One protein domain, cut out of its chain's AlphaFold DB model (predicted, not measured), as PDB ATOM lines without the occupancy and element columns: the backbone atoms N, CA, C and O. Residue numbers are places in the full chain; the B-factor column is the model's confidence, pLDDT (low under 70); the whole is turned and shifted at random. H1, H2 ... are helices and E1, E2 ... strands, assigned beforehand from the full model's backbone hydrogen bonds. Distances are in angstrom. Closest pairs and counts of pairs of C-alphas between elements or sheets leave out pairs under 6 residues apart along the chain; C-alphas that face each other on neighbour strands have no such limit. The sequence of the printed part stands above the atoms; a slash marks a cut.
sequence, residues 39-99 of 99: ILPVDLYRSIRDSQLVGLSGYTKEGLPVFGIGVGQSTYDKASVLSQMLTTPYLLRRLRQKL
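This is residues 39 to 99 of the 99 residues of the protein "CRAL_TRIO_N domain-containing protein" of Aegilops tauschii subsp. strangulata (UniProt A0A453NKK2). This is a loose, open chain with no single core: a two-stranded hairpin, E1 and E2, makes one end of the long axis, and three short helices are spread over the rest. H1 leads into the hairpin, a long link folds back from E2 to bring H2 near H1, and H3 turns off from H2 to the far end. The printed part has 61 residues, with three named helices and two named strands that follow along the chain as H1, E1, E2, H2, H3; the two strands make one antiparallel sheet, E1 - E2, and the class is mixed, helices and strands. It is loose, with a radius of gyration of the C-alphas of 14.3 A, and elongated, with spans of 44 by 25 by 25 A.

H1, residues 42 to 52, begins with C-alpha 42 at (157.961, 203.629, 155.682) and is 15.4 A long. E1, residues 54 to 59, is 15.1 A long, and E2, residues 65 to 69, is 13.0 A. H2 is residues 81 to 86. H3, residues 89 to 96, ends with C-alpha 96 at (153.423, 179.905, 148.214).

E1 and E2 form a hairpin, antiparallel at 150 degrees, with N 57 and O 66 at 2.8 A and N 68 and O 55 at 2.9 A, within hydrogen-bond range. H1 and H2 are close but not clearly touching, their closest C-alphas, of Ile 48 and Gln 84, 6.8 A apart; they run opposite ways at a steep tilt of 39 degrees. H2 and H3 only just touch, with 3 pairs of C-alphas within 8 A, and only at the corner; the closest are Met 85 and Leu 92, 5.3 A. H1 and H3 are apart. Every O i to N i+4 pair is within hydrogen-bond range in H1 and H2, and 2 of 4 in H3.

The C-alphas farthest apart, of Lys 61 and Leu 99, are 45.0 A apart. The printed part has no cut; the link from E2 to H2 is long, with 11 residues. Residues 76 to 99 have pLDDT under 70.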
ATOM      1  N   ILE A  39     159.570 198.751 160.157       75.12
ATOM      2  CA  ILE A  39     158.600 198.760 159.060       75.12
ATOM      3  C   ILE A  39     159.182 199.597 157.912       75.12
ATOM      4  O   ILE A  39     159.087 200.824 157.915       75.12
ATOM      5  N   LEU A  40     159.824 198.931 156.951       76.94
ATOM      6  CA  LEU A  40     160.501 199.551 155.810       76.94
ATOM      7  C   LEU A  40     159.985 198.982 154.478       76.94
ATOM      8  O   LEU A  40     159.739 197.779 154.395       76.94
ATOM      9  N   PRO A  41     159.865 199.807 153.421       83.88
ATOM     10  CA  PRO A  41     159.995 201.265 153.413       83.88
ATOM     11  C   PRO A  41     158.783 201.939 154.077       83.88
ATOM     12  O   PRO A  41     157.637 201.569 153.816       83.88
ATOM     13  N   VAL A  42     159.024 202.957 154.909       82.25
ATOM     14  CA  VAL A  42     157.961 203.629 155.682       82.25
ATOM     15  C   VAL A  42     156.898 204.244 154.768       82.25
ATOM     16  O   VAL A  42     155.708 204.151 155.059       82.25
ATOM     17  N   ASP A  43     157.307 204.838 153.648       82.56
ATOM     18  CA  ASP A  43     156.382 205.499 152.721       82.56
ATOM     19  C   ASP A  43     155.475 204.499 152.004       82.56
ATOM     20  O   ASP A  43     154.285 204.756 151.822       82.56
ATOM     21  N   LEU A  44     156.003 203.308 151.702       78.12
ATOM     22  CA  LEU A  44     155.200 202.211 151.177       78.12
ATOM     23  C   LEU A  44     154.153 201.775 152.206       78.12
ATOM     24  O   LEU A  44     152.968 201.712 151.887       78.12
ATOM     25  N   TYR A  45     154.563 201.558 153.458       76.62
ATOM     26  CA  TYR A  45     153.636 201.197 154.531       76.62
ATOM     27  C   TYR A  45     152.544 202.254 154.754       76.62
ATOM     28  O   TYR A  45     151.369 201.905 154.871       76.62
ATOM     29  N   ARG A  46     152.907 203.545 154.767       80.88
ATOM     30  CA  ARG A  46     151.948 204.657 154.885       80.88
ATOM     31  C   ARG A  46     150.948 204.657 153.733       80.88
ATOM     32  O   ARG A  46     149.750 204.665 153.993       80.88
ATOM     33  N   SER A  47     151.422 204.542 152.490       80.75
ATOM     34  CA  SER A  47     150.540 204.513 151.314       80.75
ATOM     35  C   SER A  47     149.521 203.367 151.368       80.75
ATOM     36  O   SER A  47     148.351 203.554 151.035       80.75
ATOM     37  N   ILE A  48     149.934 202.192 151.854       76.50
ATOM     38  CA  ILE A  48     149.051 201.034 152.014       76.50
ATOM     39  C   ILE A  48     148.054 201.268 153.146       76.50
ATOM     40  O   ILE A  48     146.860 201.035 152.955       76.50
ATOM     41  N   ARG A  49     148.509 201.765 154.300       78.62
ATOM     42  CA  ARG A  49     147.627 202.100 155.425       78.62
ATOM     43  C   ARG A  49     146.528 203.078 155.005       78.62
ATOM     44  O   ARG A  49     145.361 202.846 155.319       78.62
ATOM     45  N   ASP A  50     146.898 204.119 154.267       82.00
ATOM     46  CA  ASP A  50     145.965 205.140 153.787       82.00
ATOM     47  C   ASP A  50     144.984 204.564 152.750       82.00
ATOM     48  O   ASP A  50     143.819 204.952 152.719       82.00
ATOM     49  N   SER A  51     145.408 203.568 151.958       81.00
ATOM     50  CA  SER A  51     144.527 202.862 151.013       81.00
ATOM     51  C   SER A  51     143.528 201.906 151.676       81.00
ATOM     52  O   SER A  51     142.433 201.718 151.148       81.00
ATOM     53  N   GLN A  52     143.878 201.294 152.813       80.19
ATOM     54  CA  GLN A  52     143.061 200.258 153.461       80.19
ATOM     55  C   GLN A  52     141.902 200.828 154.291       80.19
ATOM     56  O   GLN A  52     140.942 200.107 154.562       80.19
ATOM     57  N   LEU A  53     141.972 202.111 154.675       80.50
ATOM     58  CA  LEU A  53     140.949 202.805 155.470       80.50
ATOM     59  C   LEU A  53     140.545 202.025 156.739       80.50
ATOM     60  O   LEU A  53     139.359 201.824 157.014       80.50
ATOM     61  N   VAL A  54     141.547 201.574 157.504       86.25
ATOM     62  CA  VAL A  54     141.374 200.898 158.799       86.25
ATOM     63  C   VAL A  54     141.803 201.832 159.929       86.25
ATOM     64  O   VAL A  54     142.916 202.362 159.917       86.25
ATOM     65  N   GLY A  55     140.950 202.005 160.938       86.06
ATOM     66  CA  GLY A  55     141.245 202.861 162.089       86.06
ATOM     67  C   GLY A  55     140.561 202.415 163.380       86.06
ATOM     68  O   GLY A  55     139.544 201.728 163.351       86.06
ATOM     69  N   LEU A  56     141.136 202.817 164.517       89.62
ATOM     70  CA  LEU A  56     140.514 202.710 165.839       89.62
ATOM     71  C   LEU A  56     139.685 203.979 166.089       89.62
ATOM     72  O   LEU A  56     140.247 205.071 166.156       89.62
ATOM     73  N   SER A  57     138.374 203.834 166.257       88.06
ATOM     74  CA  SER A  57     137.423 204.956 166.339       88.06
ATOM     75  C   SER A  57     136.925 205.246 167.760       88.06
ATOM     76  O   SER A  57     135.958 205.982 167.933       88.06
ATOM     77  N   GLY A  58     137.556 204.659 168.781       93.69
ATOM     78  CA  GLY A  58     137.170 204.799 170.189       93.69
ATOM     79  C   GLY A  58     136.743 203.472 170.816       93.69
ATOM     80  O   GLY A  58     137.231 202.412 170.421       93.69
ATOM     81  N   TYR A  59     135.843 203.537 171.801       97.12
ATOM     82  CA  TYR A  59     135.394 202.386 172.589       97.12
ATOM     83  C   TYR A  59     133.865 202.327 172.675       97.12
ATOM     84  O   TYR A  59     133.195 203.361 172.653       97.12
ATOM     85  N   THR A  60     133.307 201.121 172.789       96.12
ATOM     86  CA  THR A  60     131.884 200.923 173.102       96.12
ATOM     87  C   THR A  60     131.589 201.273 174.566       96.12
ATOM     88  O   THR A  60     132.503 201.505 175.361       96.12
ATOM     89  N   LYS A  61     130.306 201.270 174.956       96.62
ATOM     90  CA  LYS A  61     129.886 201.502 176.352       96.62
ATOM     91  C   LYS A  61     130.450 200.453 177.319       96.62
ATOM     92  O   LYS A  61     130.655 200.742 178.491       96.62
ATOM     93  N   GLU A  62     130.739 199.261 176.814       96.50
ATOM     94  CA  GLU A  62     131.332 198.133 177.535       96.50
ATOM     95  C   GLU A  62     132.872 198.182 177.539       96.50
ATOM     96  O   GLU A  62     133.518 197.262 178.039       96.50
ATOM     97  N   GLY A  63     133.472 199.232 176.966       95.75
ATOM     98  CA  GLY A  63     134.922 199.426 176.922       95.75
ATOM     99  C   GLY A  63     135.641 198.616 175.838       95.75
ATOM    100  O   GLY A  63     136.859 198.465 175.903       95.75
ATOM    101  N   LEU A  64     134.925 198.088 174.839       94.69
ATOM    102  CA  LEU A  64     135.539 197.336 173.740       94.69
ATOM    103  C   LEU A  64     136.042 198.290 172.647       94.69
ATOM    104  O   LEU A  64     135.290 199.180 172.252       94.69
ATOM    105  N   PRO A  65     137.272 198.128 172.125       96.31
ATOM    106  CA  PRO A  65     137.774 198.975 171.047       96.31
ATOM    107  C   PRO A  65     136.940 198.798 169.772       96.31
ATOM    108  O   PRO A  65     136.664 197.671 169.351       96.31
ATOM    109  N   VAL A  66     136.566 199.911 169.137       95.19
ATOM    110  CA  VAL A  66     135.826 199.924 167.868       95.19
ATOM    111  C   VAL A  66     136.801 200.138 166.718       95.19
ATOM    112  O   VAL A  66     137.473 201.167 166.652       95.19
ATOM    113  N   PHE A  67     136.849 199.182 165.792       91.94
ATOM    114  CA  PHE A  67     137.624 199.286 164.558       91.94
ATOM    115  C   PHE A  67     136.696 199.584 163.378       91.94
ATOM    116  O   PHE A  67     135.779 198.812 163.099       91.94
ATOM    117  N   GLY A  68     136.933 200.698 162.688       90.25
ATOM    118  CA  GLY A  68     136.261 201.042 161.435       90.25
ATOM    119  C   GLY A  68     137.059 200.526 160.240       90.25
ATOM    120  O   GLY A  68     138.275 200.711 160.196       90.25
ATOM    121  N   ILE A  69     136.383 199.882 159.285       86.62
ATOM    122  CA  ILE A  69     136.993 199.354 158.056       86.62
ATOM    123  C   ILE A  69     136.162 199.813 156.854       86.62
ATOM    124  O   ILE A  69     135.036 199.356 156.651       86.62
ATOM    125  N   GLY A  70     136.722 200.714 156.048       83.81
ATOM    126  CA  GLY A  70     136.060 201.309 154.885       83.81
ATOM    127  C   GLY A  70     136.151 200.474 153.606       83.81
ATOM    128  O   GLY A  70     136.632 200.984 152.600       83.81
ATOM    129  N   VAL A  71     135.679 199.220 153.611       81.94
ATOM    130  CA  VAL A  71     135.873 198.256 152.494       81.94
ATOM    131  C   VAL A  71     135.376 198.772 151.131       81.94
ATOM    132  O   VAL A  71     135.957 198.457 150.100       81.94
ATOM    133  N   GLY A  72     134.309 199.575 151.096       80.50
ATOM    134  CA  GLY A  72     133.763 200.106 149.836       80.50
ATOM    135  C   GLY A  72     134.565 201.257 149.217       80.50
ATOM    136  O   GLY A  72     134.408 201.532 148.034       80.50
ATOM    137  N   GLN A  73     135.400 201.936 150.008       73.75
ATOM    138  CA  GLN A  73     136.211 203.088 149.583       73.75
ATOM    139  C   GLN A  73     137.715 202.795 149.641       73.75
ATOM    140  O   GLN A  73     138.532 203.611 149.220       73.75
ATOM    141  N   SER A  74     138.097 201.638 150.183       76.62
ATOM    142  CA  SER A  74     139.484 201.205 150.228       76.62
ATOM    143  C   SER A  74     140.004 200.973 148.815       76.62
ATOM    144  O   SER A  74     139.412 200.218 148.042       76.62
ATOM    145  N   THR A  75     141.134 201.593 148.492       70.69
ATOM    146  CA  THR A  75     141.751 201.534 147.160       70.69
ATOM    147  C   THR A  75     142.734 200.369 147.070       70.69
ATOM    148  O   THR A  75     143.929 200.532 146.809       70.69
ATOM    149  N   TYR A  76     142.222 199.157 147.311       65.19
ATOM    150  CA  TYR A  76     142.992 197.915 147.162       65.19
ATOM    151  C   TYR A  76     143.515 197.710 145.727       65.19
ATOM    152  O   TYR A  76     144.443 196.936 145.523       65.19
ATOM    153  N   ASP A  77     142.938 198.403 144.743       60.97
ATOM    154  CA  ASP A  77     143.372 198.462 143.345       60.97
ATOM    155  C   ASP A  77     144.685 199.246 143.152       60.97
ATOM    156  O   ASP A  77     145.457 198.936 142.245       60.97
ATOM    157  N   LYS A  78     144.969 200.227 144.021       58.75
ATOM    158  CA  LYS A  78     146.179 201.070 143.952       58.75
ATOM    159  C   LYS A  78     147.368 200.468 144.692       58.75
ATOM    160  O   LYS A  78     148.511 200.635 144.272       58.75
ATOM    161  N   ALA A  79     147.116 199.747 145.780       56.50
ATOM    162  CA  ALA A  79     148.132 198.956 146.459       56.50
ATOM    163  C   ALA A  79     148.134 197.553 145.846       56.50
ATOM    164  O   ALA A  79     147.297 196.735 146.215       56.50
ATOM    165  N   SER A  80     149.051 197.249 144.915       55.47
ATOM    166  CA  SER A  80     149.092 195.908 144.309       55.47
ATOM    167  C   SER A  80     149.094 194.831 145.402       55.47
ATOM    168  O   SER A  80     149.704 195.003 146.460       55.47
ATOM    169  N   VAL A  81     148.406 193.715 145.163       52.62
ATOM    170  CA  VAL A  81     148.349 192.580 146.099       52.62
ATOM    171  C   VAL A  81     149.762 192.172 146.548       52.62
ATOM    172  O   VAL A  81     149.988 191.879 147.718       52.62
ATOM    173  N   LEU A  82     150.735 192.271 145.635       50.25
ATOM    174  CA  LEU A  82     152.153 192.053 145.901       50.25
ATOM    175  C   LEU A  82     152.737 193.087 146.884       50.25
ATOM    176  O   LEU A  82     153.460 192.713 147.796       50.25
ATOM    177  N   SER A  83     152.395 194.368 146.743       51.59
ATOM    178  CA  SER A  83     152.818 195.451 147.645       51.59
ATOM    179  C   SER A  83     152.307 195.247 149.079       51.59
ATOM    180  O   SER A  83     153.084 195.306 150.031       51.59
ATOM    181  N   GLN A  84     151.030 194.878 149.235       53.72
ATOM    182  CA  GLN A  84     150.435 194.544 150.542       53.72
ATOM    183  C   GLN A  84     151.043 193.273 151.160       53.72
ATOM    184  O   GLN A  84     151.138 193.138 152.385       53.72
ATOM    185  N   MET A  85     151.477 192.335 150.311       49.00
ATOM    186  CA  MET A  85     152.170 191.112 150.725       49.00
ATOM    187  C   MET A  85     153.633 191.348 151.105       49.00
ATOM    188  O   MET A  85     154.128 190.664 151.995       49.00
ATOM    189  N   LEU A  86     154.316 192.313 150.487       50.53
ATOM    190  CA  LEU A  86     155.701 192.667 150.818       50.53
ATOM    191  C   LEU A  86     155.803 193.396 152.164       50.53
ATOM    192  O   LEU A  86     156.763 193.179 152.897       50.53
ATOM    193  N   THR A  87     154.793 194.188 152.540       50.00
ATOM    194  CA  THR A  87     154.717 194.803 153.879       50.00
ATOM    195  C   THR A  87     154.247 193.839 154.968       50.00
ATOM    196  O   THR A  87     154.334 194.162 156.151       50.00
ATOM    197  N   THR A  88     153.755 192.654 154.590       51.91
ATOM    198  CA  THR A  88     153.221 191.646 155.515       51.91
ATOM    199  C   THR A  88     153.848 190.279 155.208       51.91
ATOM    200  O   THR A  88     153.221 189.463 154.523       51.91
ATOM    201  N   PRO A  89     155.061 189.982 155.724       52.41
ATOM    202  CA  PRO A  89     155.836 188.774 155.386       52.41
ATOM    203  C   PRO A  89     155.030 187.461 155.462       52.41
ATOM    204  O   PRO A  89     155.230 186.520 154.695       52.41
ATOM    205  N   TYR A  90     154.048 187.441 156.361       53.06
ATOM    206  CA  TYR A  90     153.119 186.354 156.654       53.06
ATOM    207  C   TYR A  90     152.177 185.965 155.503       53.06
ATOM    208  O   TYR A  90     151.862 184.786 155.324       53.06
ATOM    209  N   LEU A  91     151.700 186.935 154.714       49.84
ATOM    210  CA  LEU A  91     150.727 186.679 153.644       49.84
ATOM    211  C   LEU A  91     151.391 186.058 152.408       49.84
ATOM    212  O   LEU A  91     150.817 185.158 151.791       49.84
ATOM    213  N   LEU A  92     152.627 186.469 152.102       51.31
ATOM    214  CA  LEU A  92     153.413 185.944 150.983       51.31
ATOM    215  C   LEU A  92     153.725 184.445 151.155       51.31
ATOM    216  O   LEU A  92     153.594 183.656 150.217       51.31
ATOM    217  N   ARG A  93     154.082 184.026 152.377       54.00
ATOM    218  CA  ARG A  93     154.413 182.625 152.686       54.00
ATOM    219  C   ARG A  93     153.206 181.689 152.548       54.00
ATOM    220  O   ARG A  93     153.363 180.552 152.112       54.00
ATOM    221  N   ARG A  94     151.998 182.175 152.850       49.62
ATOM    222  CA  ARG A  94     150.753 181.390 152.789       49.62
ATOM    223  C   ARG A  94     150.239 181.154 151.365       49.62
ATOM    224  O   ARG A  94     149.597 180.137 151.124       49.62
ATOM    225  N   LEU A  95     150.522 182.059 150.426       47.28
ATOM    226  CA  LEU A  95     150.202 181.866 149.005       47.28
ATOM    227  C   LEU A  95     151.151 180.883 148.321       47.28
ATOM    228  O   LEU A  95     150.697 180.060 147.536       47.28
ATOM    229  N   ARG A  96     152.438 180.890 148.694       48.00
ATOM    230  CA  ARG A  96     153.423 179.905 148.214       48.00
ATOM    231  C   ARG A  96     153.152 178.466 148.656       48.00
ATOM    232  O   ARG A  96     153.676 177.558 148.038       48.00
ATOM    233  N   GLN A  97     152.384 178.253 149.723       46.88
ATOM    234  CA  GLN A  97     151.984 176.911 150.169       46.88
ATOM    235  C   GLN A  97     150.658 176.434 149.549       46.88
ATOM    236  O   GLN A  97     150.222 175.321 149.828       46.88
ATOM    237  N   LYS A  98     149.984 177.279 148.756       45.25
ATOM    238  CA  LYS A  98     148.697 176.977 148.105       45.25
ATOM    239  C   LYS A  98     148.770 176.932 146.569       45.25
ATOM    240  O   LYS A  98     147.736 176.701 145.947       45.25
ATOM    241  N   LEU A  99     149.951 177.152 145.993       42.31
ATOM    242  CA  LEU A  99     150.298 176.965 144.580       42.31
ATOM    243  C   LEU A  99     151.357 175.866 144.494       42.31
ATOM    244  O   LEU A  99     151.288 175.077 143.533       42.31
TER     245      LEU A  99